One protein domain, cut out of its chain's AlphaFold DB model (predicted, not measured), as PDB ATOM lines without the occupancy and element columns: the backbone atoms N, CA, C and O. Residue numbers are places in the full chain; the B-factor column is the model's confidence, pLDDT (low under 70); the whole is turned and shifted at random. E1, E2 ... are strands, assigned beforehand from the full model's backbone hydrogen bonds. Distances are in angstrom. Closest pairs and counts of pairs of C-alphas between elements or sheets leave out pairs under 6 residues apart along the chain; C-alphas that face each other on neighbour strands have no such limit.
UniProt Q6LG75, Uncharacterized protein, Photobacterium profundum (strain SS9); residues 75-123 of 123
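Overview. This is residues 75 to 123 of the 123 residues of an uncharacterized protein of Photobacterium profundum (strain SS9) (UniProt Q6LG75). What is the main picture? One strongly twisted sheet of five strands is curled like an open trough, and residues 83 to 90 join its edge strands, E1 and E2. What makes it up? The printed part has 49 residues, no named helix and strands E1 to E5; the antiparallel order is E1 E5 E4 E3 E2, and the class is all strand, with 24 residues, under half, in strands. It is compact, radius of gyration of the C-alphas 9.7 A, spanning 24 by 22 by 17 A.

Along the chain. Which strands are longest? E3, residues 98 to 103, measures 16.3 A from first to last C-alpha, and E4, residues 106 to 111, 15.9 A. Where are the others? E2 is residues 91 to 95, 13.1 A; E5, 114 to 117, ends at C-alpha (-32.702, -10.699, 11.814); E1, 80 to 82, begins at C-alpha (-30.479, -15.457, 9.770).

Arrangement. How do E2 to E5 pair? They form a meander, each strand the antiparallel neighbour of the one before; N 100 and O 93, N 108 and O 101, and N 116 and O 109 are each 2.8 A apart, within hydrogen-bond range. Where is E1? It is antiparallel to E5 at 165 degrees, with N 115 and O 81 at 2.8 A.

Size, cuts and confidence. How large is it? The farthest C-alphas, of Glu 88 and Arg 123, are 27.4 A apart. Any cut or weak spot? The printed part has no cut and no long link; pLDDT is under 70 at residues 75 to 76 and 121 to 123.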
ATOM      1  N   PRO A  75     -40.433 -15.175  19.176       59.62
ATOM      2  CA  PRO A  75     -39.064 -14.937  18.761       59.62
ATOM      3  C   PRO A  75     -38.826 -15.639  17.417       59.62
ATOM      4  O   PRO A  75     -39.321 -16.757  17.217       59.62
ATOM      5  N   PRO A  76     -38.094 -15.004  16.489       68.81
ATOM      6  CA  PRO A  76     -37.803 -15.613  15.203       68.81
ATOM      7  C   PRO A  76     -37.126 -16.967  15.406       68.81
ATOM      8  O   PRO A  76     -36.193 -17.096  16.204       68.81
ATOM      9  N   ARG A  77     -37.608 -17.979  14.673       72.00
ATOM     10  CA  ARG A  77     -37.068 -19.348  14.730       72.00
ATOM     11  C   ARG A  77     -35.596 -19.375  14.335       72.00
ATOM     12  O   ARG A  77     -34.795 -20.025  14.997       72.00
ATOM     13  N   ASP A  78     -35.256 -18.605  13.306       80.00
ATOM     14  CA  ASP A  78     -33.905 -18.476  12.782       80.00
ATOM     15  C   ASP A  78     -33.429 -17.028  12.905       80.00
ATOM     16  O   ASP A  78     -34.158 -16.087  12.589       80.00
ATOM     17  N   ARG A  79     -32.180 -16.830  13.341       87.12
ATOM     18  CA  ARG A  79     -31.564 -15.491  13.436       87.12
ATOM     19  C   ARG A  79     -31.058 -14.963  12.097       87.12
ATOM     20  O   ARG A  79     -30.773 -13.774  11.985       87.12
ATOM     21  N   TYR A  80     -30.910 -15.832  11.106       89.81
ATOM     22  CA  TYR A  80     -30.479 -15.457   9.770       89.81
ATOM     23  C   TYR A  80     -30.958 -16.480   8.741       89.81
ATOM     24  O   TYR A  80     -31.132 -17.657   9.054       89.81
ATOM     25  N   TYR A  81     -31.083 -16.033   7.496       89.56
ATOM     26  CA  TYR A  81     -31.316 -16.888   6.338       89.56
ATOM     27  C   TYR A  81     -30.237 -16.660   5.292       89.56
ATOM     28  O   TYR A  81     -29.881 -15.525   4.983       89.56
ATOM     29  N   HIS A  82     -29.743 -17.734   4.683       92.81
ATOM     30  CA  HIS A  82     -29.017 -17.598   3.424       92.81
ATOM     31  C   HIS A  82     -29.994 -17.222   2.317       92.81
ATOM     32  O   HIS A  82     -31.125 -17.709   2.296       92.81
ATOM     33  N   ARG A  83     -29.546 -16.417   1.353       87.69
ATOM     34  CA  ARG A  83     -30.361 -16.022   0.198       87.69
ATOM     35  C   ARG A  83     -30.950 -17.224  -0.549       87.69
ATOM     36  O   ARG A  83     -32.069 -17.143  -1.036       87.69
ATOM     37  N   SER A  84     -30.214 -18.332  -0.610       91.06
ATOM     38  CA  SER A  84     -30.631 -19.589  -1.246       91.06
ATOM     39  C   SER A  84     -31.551 -20.471  -0.390       91.06
ATOM     40  O   SER A  84     -32.024 -21.493  -0.879       91.06
ATOM     41  N   ARG A  85     -31.783 -20.118   0.881       88.19
ATOM     42  CA  ARG A  85     -32.562 -20.906   1.856       88.19
ATOM     43  C   ARG A  85     -33.668 -20.090   2.526       88.19
ATOM     44  O   ARG A  85     -34.061 -20.396   3.649       88.19
ATOM     45  N   LEU A  86     -34.137 -19.037   1.865       87.88
ATOM     46  CA  LEU A  86     -35.323 -18.324   2.319       87.88
ATOM     47  C   LEU A  86     -36.563 -19.207   2.117       87.88
ATOM     48  O   LEU A  86     -36.624 -19.932   1.119       87.88
ATOM     49  N   PRO A  87     -37.545 -19.153   3.030       88.75
ATOM     50  CA  PRO A  87     -38.833 -19.793   2.813       88.75
ATOM     51  C   PRO A  87     -39.473 -19.314   1.512       88.75
ATOM     52  O   PRO A  87     -39.338 -18.152   1.135       88.75
ATOM     53  N   GLU A  88     -40.219 -20.197   0.858       85.06
ATOM     54  CA  GLU A  88     -40.896 -19.887  -0.406       85.06
ATOM     55  C   GLU A  88     -41.889 -18.718  -0.270       85.06
ATOM     56  O   GLU A  88     -42.047 -17.924  -1.190       85.06
ATOM     57  N   ILE A  89     -42.486 -18.558   0.915       84.69
ATOM     58  CA  ILE A  89     -43.425 -17.477   1.250       84.69
ATOM     59  C   ILE A  89     -42.744 -16.167   1.692       84.69
ATOM     60  O   ILE A  89     -43.414 -15.263   2.196       84.69
ATOM     61  N   ALA A  90     -41.419 -16.047   1.559       89.81
ATOM     62  CA  ALA A  90     -40.708 -14.829   1.933       89.81
ATOM     63  C   ALA A  90     -41.126 -13.649   1.039       89.81
ATOM     64  O   ALA A  90     -41.070 -13.716  -0.188       89.81
ATOM     65  N   THR A  91     -41.504 -12.538   1.669       93.31
ATOM     66  CA  THR A  91     -41.788 -11.274   0.975       93.31
ATOM     67  C   THR A  91     -40.561 -10.371   1.025       93.31
ATOM     68  O   THR A  91     -39.832 -10.375   2.013       93.31
ATOM     69  N   PHE A  92     -40.319  -9.569  -0.011       93.44
ATOM     70  CA  PHE A  92     -39.182  -8.648  -0.049       93.44
ATOM     71  C   PHE A  92     -39.638  -7.192  -0.058       93.44
ATOM     72  O   PHE A  92     -40.586  -6.835  -0.752       93.44
ATOM     73  N   ALA A  93     -38.923  -6.348   0.684       92.50
ATOM     74  CA  ALA A  93     -39.133  -4.905   0.709       92.50
ATOM     75  C   ALA A  93     -37.793  -4.172   0.590       92.50
ATOM     76  O   ALA A  93     -36.765  -4.648   1.076       92.50
ATOM     77  N   VAL A  94     -37.807  -2.995  -0.031       92.69
ATOM     78  CA  VAL A  94     -36.657  -2.087  -0.049       92.69
ATOM     79  C   VAL A  94     -37.049  -0.817   0.687       92.69
ATOM     80  O   VAL A  94     -37.988  -0.133   0.288       92.69
ATOM     81  N   ILE A  95     -36.339  -0.513   1.772       87.06
ATOM     82  CA  ILE A  95     -36.598   0.652   2.625       87.06
ATOM     83  C   ILE A  95     -35.286   1.422   2.733       87.06
ATOM     84  O   ILE A  95     -34.267   0.847   3.108       87.06
ATOM     85  N   ALA A  96     -35.293   2.703   2.352       89.69
ATOM     86  CA  ALA A  96     -34.098   3.555   2.342       89.69
ATOM     87  C   ALA A  96     -32.890   2.937   1.593       89.69
ATOM     88  O   ALA A  96     -31.746   3.065   2.015       89.69
ATOM     89  N   GLY A  97     -33.144   2.220   0.490       88.31
ATOM     90  CA  GLY A  97     -32.103   1.560  -0.313       88.31
ATOM     91  C   GLY A  97     -31.565   0.246   0.267       88.31
ATOM     92  O   GLY A  97     -30.728  -0.402  -0.356       88.31
ATOM     93  N   ILE A  98     -32.063  -0.189   1.425       89.75
ATOM     94  CA  ILE A  98     -31.679  -1.449   2.063       89.75
ATOM     95  C   ILE A  98     -32.726  -2.512   1.726       89.75
ATOM     96  O   ILE A  98     -33.926  -2.281   1.864       89.75
ATOM     97  N   SER A  99     -32.276  -3.688   1.280       94.25
ATOM     98  CA  SER A  99     -33.159  -4.832   1.022       94.25
ATOM     99  C   SER A  99     -33.461  -5.604   2.306       94.25
ATOM    100  O   SER A  99     -32.545  -5.951   3.056       94.25
ATOM    101  N   TYR A 100     -34.730  -5.945   2.501       93.31
ATOM    102  CA  TYR A 100     -35.219  -6.752   3.611       93.31
ATOM    103  C   TYR A 100     -36.001  -7.958   3.092       93.31
ATOM    104  O   TYR A 100     -36.752  -7.843   2.121       93.31
ATOM    105  N   ALA A 101     -35.841  -9.097   3.761       93.81
ATOM    106  CA  ALA A 101     -36.736 -10.240   3.653       93.81
ATOM    107  C   ALA A 101     -37.696 -10.225   4.848       93.81
ATOM    108  O   ALA A 101     -37.285  -9.955   5.977       93.81
ATOM    109  N   ILE A 102     -38.968 -10.498   4.592       91.12
ATOM    110  CA  ILE A 102     -40.039 -10.571   5.577       91.12
ATOM    111  C   ILE A 102     -40.508 -12.021   5.610       91.12
ATOM    112  O   ILE A 102     -41.014 -12.539   4.612       91.12
ATOM    113  N   VAL A 103     -40.310 -12.670   6.751       88.81
ATOM    114  CA  VAL A 103     -40.653 -14.076   6.993       88.81
ATOM    115  C   VAL A 103     -41.434 -14.133   8.294       88.81
ATOM    116  O   VAL A 103     -40.969 -13.588   9.291       88.81
ATOM    117  N   ASP A 104     -42.624 -14.737   8.287       86.44
ATOM    118  CA  ASP A 104     -43.506 -14.814   9.462       86.44
ATOM    119  C   ASP A 104     -43.706 -13.451  10.159       86.44
ATOM    120  O   ASP A 104     -43.685 -13.339  11.383       86.44
ATOM    121  N   ASN A 105     -43.889 -12.388   9.363       83.06
ATOM    122  CA  ASN A 105     -44.027 -11.000   9.830       83.06
ATOM    123  C   ASN A 105     -42.780 -10.402  10.522       83.06
ATOM    124  O   ASN A 105     -42.860  -9.318  11.104       83.06
ATOM    125  N   VAL A 106     -41.628 -11.067  10.427       87.44
ATOM    126  CA  VAL A 106     -40.344 -10.627  10.980       87.44
ATOM    127  C   VAL A 106     -39.422 -10.113   9.877       87.44
ATOM    128  O   VAL A 106     -39.340 -10.697   8.798       87.44
ATOM    129  N   PHE A 107     -38.700  -9.026  10.158       90.38
ATOM    130  CA  PHE A 107     -37.768  -8.402   9.221       90.38
ATOM    131  C   PHE A 107     -36.350  -8.958   9.359       90.38
ATOM    132  O   PHE A 107     -35.779  -9.024  10.450       90.38
ATOM    133  N   TYR A 108     -35.746  -9.260   8.215       92.44
ATOM    134  CA  TYR A 108     -34.348  -9.636   8.088       92.44
ATOM    135  C   TYR A 108     -33.660  -8.709   7.086       92.44
ATOM    136  O   TYR A 108     -34.096  -8.588   5.943       92.44
ATOM    137  N   LYS A 109     -32.580  -8.046   7.490       93.56
ATOM    138  CA  LYS A 109     -31.807  -7.114   6.662       93.56
ATOM    139  C   LYS A 109     -30.772  -7.862   5.832       93.56
ATOM    140  O   LYS A 109     -30.023  -8.682   6.356       93.56
ATOM    141  N   LYS A 110     -30.669  -7.533   4.545       93.75
ATOM    142  CA  LYS A 110     -29.641  -8.097   3.670       93.75
ATOM    143  C   LYS A 110     -28.239  -7.666   4.109       93.75
ATOM    144  O   LYS A 110     -27.958  -6.480   4.265       93.75
ATOM    145  N   SER A 111     -27.357  -8.647   4.235       92.50
ATOM    146  CA  SER A 111     -25.940  -8.520   4.553       92.50
ATOM    147  C   SER A 111     -25.164  -9.460   3.629       92.50
ATOM    148  O   SER A 111     -25.059 -10.663   3.872       92.50
ATOM    149  N   GLY A 112     -24.704  -8.943   2.486       90.94
ATOM    150  CA  GLY A 112     -24.073  -9.767   1.449       90.94
ATOM    151  C   GLY A 112     -25.018 -10.844   0.896       90.94
ATOM    152  O   GLY A 112     -26.021 -10.519   0.254       90.94
ATOM    153  N   ASP A 113     -24.680 -12.115   1.146       91.88
ATOM    154  CA  ASP A 113     -25.438 -13.303   0.709       91.88
ATOM    155  C   ASP A 113     -26.447 -13.831   1.750       91.88
ATOM    156  O   ASP A 113     -27.147 -14.822   1.527       91.88
ATOM    157  N   ARG A 114     -26.560 -13.178   2.907       93.44
ATOM    158  CA  ARG A 114     -27.518 -13.569   3.946       93.44
ATOM    159  C   ARG A 114     -28.450 -12.429   4.323       93.44
ATOM    160  O   ARG A 114     -28.215 -11.270   3.993       93.44
ATOM    161  N   TYR A 115     -29.518 -12.786   5.010       92.62
ATOM    162  CA  TYR A 115     -30.494 -11.891   5.601       92.62
ATOM    163  C   TYR A 115     -30.453 -12.096   7.114       92.62
ATOM    164  O   TYR A 115     -30.781 -13.179   7.589       92.62
ATOM    165  N   ASP A 116     -30.019 -11.076   7.850       91.81
ATOM    166  CA  ASP A 116     -29.817 -11.103   9.300       91.81
ATOM    167  C   ASP A 116     -31.039 -10.506  10.009       91.81
ATOM    168  O   ASP A 116     -31.536  -9.457   9.600       91.81
ATOM    169  N   TYR A 117     -31.537 -11.162  11.056       90.50
ATOM    170  CA  TYR A 117     -32.702 -10.699  11.814       90.50
ATOM    171  C   TYR A 117     -32.481  -9.293  12.385       90.50
ATOM    172  O   TYR A 117     -31.418  -8.990  12.935       90.50
ATOM    173  N   VAL A 118     -33.511  -8.450  12.286       82.75
ATOM    174  CA  VAL A 118     -33.529  -7.109  12.870       82.75
ATOM    175  C   VAL A 118     -34.776  -6.941  13.727       82.75
ATOM    176  O   VAL A 118     -35.897  -7.046  13.237       82.75
ATOM    177  N   ASP A 119     -34.564  -6.622  15.001       77.00
ATOM    178  CA  ASP A 119     -35.644  -6.398  15.965       77.00
ATOM    179  C   ASP A 119     -36.436  -5.112  15.664       77.00
ATOM    180  O   ASP A 119     -37.662  -5.093  15.713       77.00
ATOM    181  N   ASN A 120     -35.746  -4.040  15.249       75.88
ATOM    182  CA  ASN A 120     -36.380  -2.792  14.823       75.88
ATOM    183  C   ASN A 120     -35.805  -2.279  13.490       75.88
ATOM    184  O   ASN A 120     -34.738  -1.668  13.483       75.88
ATOM    185  N   PRO A 121     -36.507  -2.469  12.358       65.88
ATOM    186  CA  PRO A 121     -36.014  -2.072  11.038       65.88
ATOM    187  C   PRO A 121     -36.049  -0.556  10.779       65.88
ATOM    188  O   PRO A 121     -35.601  -0.126   9.720       65.88
ATOM    189  N   ARG A 122     -36.604   0.254  11.697       68.06
ATOM    190  CA  ARG A 122     -36.738   1.719  11.553       68.06
ATOM    191  C   ARG A 122     -35.628   2.525  12.244       68.06
ATOM    192  O   ARG A 122     -35.684   3.752  12.200       68.06
ATOM    193  N   ARG A 123     -34.692   1.863  12.927       56.91
ATOM    194  CA  ARG A 123     -33.501   2.482  13.530       56.91
ATOM    195  C   ARG A 123     -32.290   2.264  12.638       56.91
ATOM    196  O   ARG A 123     -31.470   3.201  12.582       56.91
TER     197      ARG A 123